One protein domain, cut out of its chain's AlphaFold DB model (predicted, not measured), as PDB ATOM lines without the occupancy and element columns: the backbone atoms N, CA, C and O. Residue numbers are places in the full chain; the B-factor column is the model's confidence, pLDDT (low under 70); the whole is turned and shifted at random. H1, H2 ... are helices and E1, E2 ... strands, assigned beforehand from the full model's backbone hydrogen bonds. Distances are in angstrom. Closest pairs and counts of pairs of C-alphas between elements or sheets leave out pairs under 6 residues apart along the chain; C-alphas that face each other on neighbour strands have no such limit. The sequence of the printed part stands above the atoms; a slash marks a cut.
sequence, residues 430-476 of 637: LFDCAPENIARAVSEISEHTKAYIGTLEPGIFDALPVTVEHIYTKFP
ATOM      1  N   LEU A 430     -49.309  27.700 -21.287       96.25
ATOM      2  CA  LEU A 430     -48.069  27.953 -20.550       96.25
ATOM      3  C   LEU A 430     -47.162  26.724 -20.480       96.25
ATOM      4  O   LEU A 430     -45.952  26.842 -20.684       96.25
ATOM      5  N   PHE A 431     -47.741  25.566 -20.182       95.00
ATOM      6  CA  PHE A 431     -47.015  24.316 -19.965       95.00
ATOM      7  C   PHE A 431     -46.907  23.453 -21.218       95.00
ATOM      8  O   PHE A 431     -46.277  22.401 -21.172       95.00
ATOM      9  N   ASP A 432     -47.478  23.908 -22.338       94.88
ATOM     10  CA  ASP A 432     -47.451  23.187 -23.612       94.88
ATOM     11  C   ASP A 432     -47.896  21.719 -23.432       94.88
ATOM     12  O   ASP A 432     -47.194  20.740 -23.736       94.88
ATOM     13  N   CYS A 433     -49.061  21.577 -22.794       94.75
ATOM     14  CA  CYS A 433     -49.645  20.297 -22.431       94.75
ATOM     15  C   CYS A 433     -51.175  20.335 -22.492       94.75
ATOM     16  O   CYS A 433     -51.800  21.388 -22.380       94.75
ATOM     17  N   ALA A 434     -51.776  19.162 -22.687       94.81
ATOM     18  CA  ALA A 434     -53.220  19.010 -22.617       94.81
ATOM     19  C   ALA A 434     -53.705  19.144 -21.154       94.81
ATOM     20  O   ALA A 434     -52.958  18.748 -20.251       94.81
ATOM     21  N   PRO A 435     -54.923  19.663 -20.901       95.19
ATOM     22  CA  PRO A 435     -55.459  19.842 -19.549       95.19
ATOM     23  C   PRO A 435     -55.383  18.585 -18.669       95.19
ATOM     24  O   PRO A 435     -55.074  18.681 -17.486       95.19
ATOM     25  N   GLU A 436     -55.605  17.406 -19.248       94.81
ATOM     26  CA  GLU A 436     -55.528  16.101 -18.582       94.81
ATOM     27  C   GLU A 436     -54.119  15.731 -18.088       94.81
ATOM     28  O   GLU A 436     -53.978  14.899 -17.196       94.81
ATOM     29  N   ASN A 437     -53.072  16.376 -18.612       96.44
ATOM     30  CA  ASN A 437     -51.687  16.189 -18.170       96.44
ATOM     31  C   ASN A 437     -51.299  17.150 -17.028       96.44
ATOM     32  O   ASN A 437     -50.123  17.204 -16.646       96.44
ATOM     33  N   ILE A 438     -52.263  17.914 -16.496       96.94
ATOM     34  CA  ILE A 438     -52.117  18.803 -15.341       96.94
ATOM     35  C   ILE A 438     -52.848  18.178 -14.148       96.94
ATOM     36  O   ILE A 438     -54.054  18.354 -13.983       96.94
ATOM     37  N   ALA A 439     -52.107  17.484 -13.290       96.69
ATOM     38  CA  ALA A 439     -52.653  16.878 -12.080       96.69
ATOM     39  C   ALA A 439     -52.850  17.925 -10.967       96.69
ATOM     40  O   ALA A 439     -52.023  18.822 -10.776       96.69
ATOM     41  N   ARG A 440     -53.937  17.801 -10.204       94.94
ATOM     42  CA  ARG A 440     -54.292  18.650  -9.051       94.94
ATOM     43  C   ARG A 440     -54.247  17.913  -7.716       94.94
ATOM     44  O   ARG A 440     -54.208  18.556  -6.670       94.94
ATOM     45  N   ALA A 441     -54.231  16.587  -7.763       93.94
ATOM     46  CA  ALA A 441     -54.109  15.696  -6.617       93.94
ATOM     47  C   ALA A 441     -53.225  14.495  -6.975       93.94
ATOM     48  O   ALA A 441     -53.053  14.176  -8.153       93.94
ATOM     49  N   VAL A 442     -52.686  13.799  -5.967       93.19
ATOM     50  CA  VAL A 442     -51.837  12.610  -6.187       93.19
ATOM     51  C   VAL A 442     -52.556  11.537  -7.009       93.19
ATOM     52  O   VAL A 442     -51.939  10.887  -7.846       93.19
ATOM     53  N   SER A 443     -53.867  11.377  -6.815       94.00
ATOM     54  CA  SER A 443     -54.698  10.403  -7.535       94.00
ATOM     55  C   SER A 443     -54.843  10.674  -9.037       94.00
ATOM     56  O   SER A 443     -55.252   9.775  -9.767       94.00
ATOM     57  N   GLU A 444     -54.525  11.884  -9.501       95.69
ATOM     58  CA  GLU A 444     -54.578  12.280 -10.915       95.69
ATOM     59  C   GLU A 444     -53.221  12.127 -11.618       95.69
ATOM     60  O   GLU A 444     -53.110  12.348 -12.825       95.69
ATOM     61  N   ILE A 445     -52.169  11.762 -10.878       95.88
ATOM     62  CA  ILE A 445     -50.833  11.583 -11.440       95.88
ATOM     63  C   ILE A 445     -50.802  10.318 -12.301       95.88
ATOM     64  O   ILE A 445     -51.205   9.234 -11.884       95.88
ATOM     65  N   SER A 446     -50.267  10.463 -13.508       94.38
ATOM     66  CA  SER A 446     -50.009   9.389 -14.461       94.38
ATOM     67  C   SER A 446     -48.621   9.549 -15.083       94.38
ATOM     68  O   SER A 446     -47.938  10.552 -14.874       94.38
ATOM     69  N   GLU A 447     -48.203   8.588 -15.905       93.75
ATOM     70  CA  GLU A 447     -46.948   8.677 -16.666       93.75
ATOM     71  C   GLU A 447     -46.902   9.860 -17.656       93.75
ATOM     72  O   GLU A 447     -45.823  10.303 -18.057       93.75
ATOM     73  N   HIS A 448     -48.068  10.401 -18.031       94.69
ATOM     74  CA  HIS A 448     -48.203  11.542 -18.941       94.69
ATOM     75  C   HIS A 448     -48.286  12.894 -18.222       94.69
ATOM     76  O   HIS A 448     -48.307  13.936 -18.884       94.69
ATOM     77  N   THR A 449     -48.317  12.910 -16.885       96.44
ATOM     78  CA  THR A 449     -48.387  14.150 -16.106       96.44
ATOM     79  C   THR A 449     -47.166  15.027 -16.379       96.44
ATOM     80  O   THR A 449     -46.042  14.693 -16.010       96.44
ATOM     81  N   LYS A 450     -47.408  16.190 -16.989       96.44
ATOM     82  CA  LYS A 450     -46.393  17.223 -17.251       96.44
ATOM     83  C   LYS A 450     -46.359  18.296 -16.168       96.44
ATOM     84  O   LYS A 450     -45.309  18.893 -15.926       96.44
ATOM     85  N   ALA A 451     -47.492  18.552 -15.516       97.06
ATOM     86  CA  ALA A 451     -47.593  19.554 -14.467       97.06
ATOM     87  C   ALA A 451     -48.394  19.050 -13.266       97.06
ATOM     88  O   ALA A 451     -49.386  18.345 -13.425       97.06
ATOM     89  N   TYR A 452     -47.985  19.465 -12.072       97.31
ATOM     90  CA  TYR A 452     -48.710  19.261 -10.826       97.31
ATOM     91  C   TYR A 452     -49.006  20.611 -10.172       97.31
ATOM     92  O   TYR A 452     -48.096  21.416  -9.952       97.31
ATOM     93  N   ILE A 453     -50.273  20.874  -9.857       96.94
ATOM     94  CA  ILE A 453     -50.687  22.096  -9.167       96.94
ATOM     95  C   ILE A 453     -51.617  21.748  -8.011       96.94
ATOM     96  O   ILE A 453     -52.830  21.634  -8.197       96.94
ATOM     97  N   GLY A 454     -51.053  21.637  -6.818       95.12
ATOM     98  CA  GLY A 454     -51.784  21.248  -5.621       95.12
ATOM     99  C   GLY A 454     -50.875  21.143  -4.404       95.12
ATOM    100  O   GLY A 454     -49.665  21.370  -4.475       95.12
ATOM    101  N   THR A 455     -51.464  20.787  -3.270       94.06
ATOM    102  CA  THR A 455     -50.732  20.563  -2.019       94.06
ATOM    103  C   THR A 455     -49.745  19.406  -2.175       94.06
ATOM    104  O   THR A 455     -50.054  18.408  -2.819       94.06
ATOM    105  N   LEU A 456     -48.558  19.504  -1.575       95.88
ATOM    106  CA  LEU A 456     -47.614  18.385  -1.537       95.88
ATOM    107  C   LEU A 456     -48.086  17.348  -0.505       95.88
ATOM    108  O   LEU A 456     -47.954  17.551   0.703       95.88
ATOM    109  N   GLU A 457     -48.679  16.253  -0.967       95.06
ATOM    110  CA  GLU A 457     -49.100  15.129  -0.122       95.06
ATOM    111  C   GLU A 457     -47.921  14.181   0.186       95.06
ATOM    112  O   GLU A 457     -46.945  14.145  -0.568       95.06
ATOM    113  N   PRO A 458     -47.972  13.400   1.284       95.19
ATOM    114  CA  PRO A 458     -46.944  12.401   1.575       95.19
ATOM    115  C   PRO A 458     -46.679  11.469   0.380       95.19
ATOM    116  O   PRO A 458     -47.607  10.969  -0.250       95.19
ATOM    117  N   GLY A 459     -45.405  11.239   0.064       93.62
ATOM    118  CA  GLY A 459     -44.967  10.423  -1.070       93.62
ATOM    119  C   GLY A 459     -45.124  11.066  -2.455       93.62
ATOM    120  O   GLY A 459     -44.874  10.393  -3.454       93.62
ATOM    121  N   ILE A 460     -45.499  12.346  -2.561       95.50
ATOM    122  CA  ILE A 460     -45.691  13.020  -3.859       95.50
ATOM    123  C   ILE A 460     -44.473  12.899  -4.790       95.50
ATOM    124  O   ILE A 460     -44.637  12.614  -5.973       95.50
ATOM    125  N   PHE A 461     -43.245  13.059  -4.286       94.81
ATOM    126  CA  PHE A 461     -42.048  13.010  -5.134       94.81
ATOM    127  C   PHE A 461     -41.681  11.593  -5.584       94.81
ATOM    128  O   PHE A 461     -40.984  11.457  -6.593       94.81
ATOM    129  N   ASP A 462     -42.192  10.566  -4.902       92.31
ATOM    130  CA  ASP A 462     -42.140   9.177  -5.363       92.31
ATOM    131  C   ASP A 462     -43.173   8.917  -6.473       92.31
ATOM    132  O   ASP A 462     -42.900   8.151  -7.393       92.31
ATOM    133  N   ALA A 463     -44.354   9.539  -6.390       93.25
ATOM    134  CA  ALA A 463     -45.450   9.347  -7.343       93.25
ATOM    135  C   ALA A 463     -45.245  10.099  -8.670       93.25
ATOM    136  O   ALA A 463     -45.696   9.645  -9.719       93.25
ATOM    137  N   LEU A 464     -44.583  11.257  -8.629       93.88
ATOM    138  CA  LEU A 464     -44.376  12.104  -9.800       93.88
ATOM    139  C   LEU A 464     -43.506  11.414 -10.871       93.88
ATOM    140  O   LEU A 464     -42.405  10.954 -10.554       93.88
ATOM    141  N   PRO A 465     -43.917  11.402 -12.153       91.69
ATOM    142  CA  PRO A 465     -43.113  10.806 -13.213       91.69
ATOM    143  C   PRO A 465     -41.843  11.624 -13.476       91.69
ATOM    144  O   PRO A 465     -41.728  12.791 -13.104       91.69
ATOM    145  N   VAL A 466     -40.880  11.027 -14.178       85.44
ATOM    146  CA  VAL A 466     -39.653  11.726 -14.610       85.44
ATOM    147  C   VAL A 466     -39.912  12.823 -15.650       85.44
ATOM    148  O   VAL A 466     -39.043  13.653 -15.887       85.44
ATOM    149  N   THR A 467     -41.091  12.810 -16.274       87.31
ATOM    150  CA  THR A 467     -41.548  13.756 -17.300       87.31
ATOM    151  C   THR A 467     -42.202  15.011 -16.721       87.31
ATOM    152  O   THR A 467     -42.557  15.898 -17.492       87.31
ATOM    153  N   VAL A 468     -42.378  15.113 -15.396       94.31
ATOM    154  CA  VAL A 468     -42.964  16.317 -14.792       94.31
ATOM    155  C   VAL A 468     -42.000  17.503 -14.913       94.31
ATOM    156  O   VAL A 468     -40.835  17.429 -14.530       94.31
ATOM    157  N   GLU A 469     -42.503  18.627 -15.413       93.56
ATOM    158  CA  GLU A 469     -41.718  19.843 -15.667       93.56
ATOM    159  C   GLU A 469     -42.126  21.002 -14.743       93.56
ATOM    160  O   GLU A 469     -41.321  21.879 -14.402       93.56
ATOM    161  N   HIS A 470     -43.390  21.011 -14.312       95.38
ATOM    162  CA  HIS A 470     -43.993  22.132 -13.600       95.38
ATOM    163  C   HIS A 470     -44.655  21.674 -12.305       95.38
ATOM    164  O   HIS A 470     -45.574  20.864 -12.331       95.38
ATOM    165  N   ILE A 471     -44.222  22.219 -11.169       96.75
ATOM    166  CA  ILE A 471     -44.822  21.924  -9.865       96.75
ATOM    167  C   ILE A 471     -45.082  23.233  -9.130       96.75
ATOM    168  O   ILE A 471     -44.170  24.041  -8.937       96.75
ATOM    169  N   TYR A 472     -46.328  23.431  -8.713       96.88
ATOM    170  CA  TYR A 472     -46.774  24.612  -7.982       96.88
ATOM    171  C   TYR A 472     -47.665  24.196  -6.817       96.88
ATOM    172  O   TYR A 472     -48.653  23.498  -7.023       96.88
ATOM    173  N   THR A 473     -47.388  24.686  -5.610       96.38
ATOM    174  CA  THR A 473     -48.366  24.571  -4.512       96.38
ATOM    175  C   THR A 473     -49.455  25.632  -4.617       96.38
ATOM    176  O   THR A 473     -50.588  25.400  -4.202       96.38
ATOM    177  N   LYS A 474     -49.144  26.774  -5.251       94.00
ATOM    178  CA  LYS A 474     -50.091  27.871  -5.474       94.00
ATOM    179  C   LYS A 474     -49.755  28.712  -6.708       94.00
ATOM    180  O   LYS A 474     -49.177  29.789  -6.599       94.00
ATOM    181  N   PHE A 475     -50.164  28.264  -7.891       93.94
ATOM    182  CA  PHE A 475     -49.879  28.968  -9.147       93.94
ATOM    183  C   PHE A 475     -50.369  30.443  -9.158       93.94
ATOM    184  O   PHE A 475     -51.465  30.721  -8.669       93.94
ATOM    185  N   PRO A 476     -49.597  31.399  -9.723       92.94
ATOM    186  CA  PRO A 476     -48.252  31.249 -10.302       92.94
ATOM    187  C   PRO A 476     -47.109  31.342  -9.275       92.94
ATOM    188  O   PRO A 476     -45.939  31.324  -9.645       92.94
TER     189      PRO A 476
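What this domain is: This is residues 430 to 476 of the 637 residues of an uncharacterized protein of Candidatus Kaiserbacteria bacterium GW2011_GWA2_49_19 (UniProt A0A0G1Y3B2). This domain has little regular structure: it is a small body mostly of loops, with two short parallel strands, E1 and E2, side by side, and the four-residue helix H1 in the loop between them. Before them, residues 430 to 450 hold no named element, but residues 438 to 439 pair briefly with E1. The 47 printed residues run E1, H1, E2, class mixed, with only 12 in named elements; the whole is compact, radius of gyration of the C-alphas 9.5 A, spanning 27 by 23 by 15 A.

How they stand to each other: Look first at residues 438 to 439, parallel to residues 451 to 452 of E1, residues 451 to 453. E1 is the parallel neighbour of E2, residues 470 to 474, at 6 degrees; N 452 and O 470 are 2.8 A apart, within hydrogen-bond range. With H1, residues 460 to 463, they form a strand-helix-strand unit, two parallel neighbour strands with a helix between, its crossover right-handed. H1 is too short for an O i to N i+4 pair; its 1 O i to N i+3 pair is within range.

Where its parts are: Find C-alpha 451 at (-47.593, 19.554, -14.467), where E1 begins its 6.6 A. H1 spans 5.1 A. E2 runs 11.7 A to C-alpha 474 at (-50.091, 27.871, -5.474).

The domain as a whole: The C-alphas farthest apart, of Asp 432 and Pro 458, are 27.4 A apart. The printed part has no cut; both links are short. No printed residue is under 70 in pLDDT.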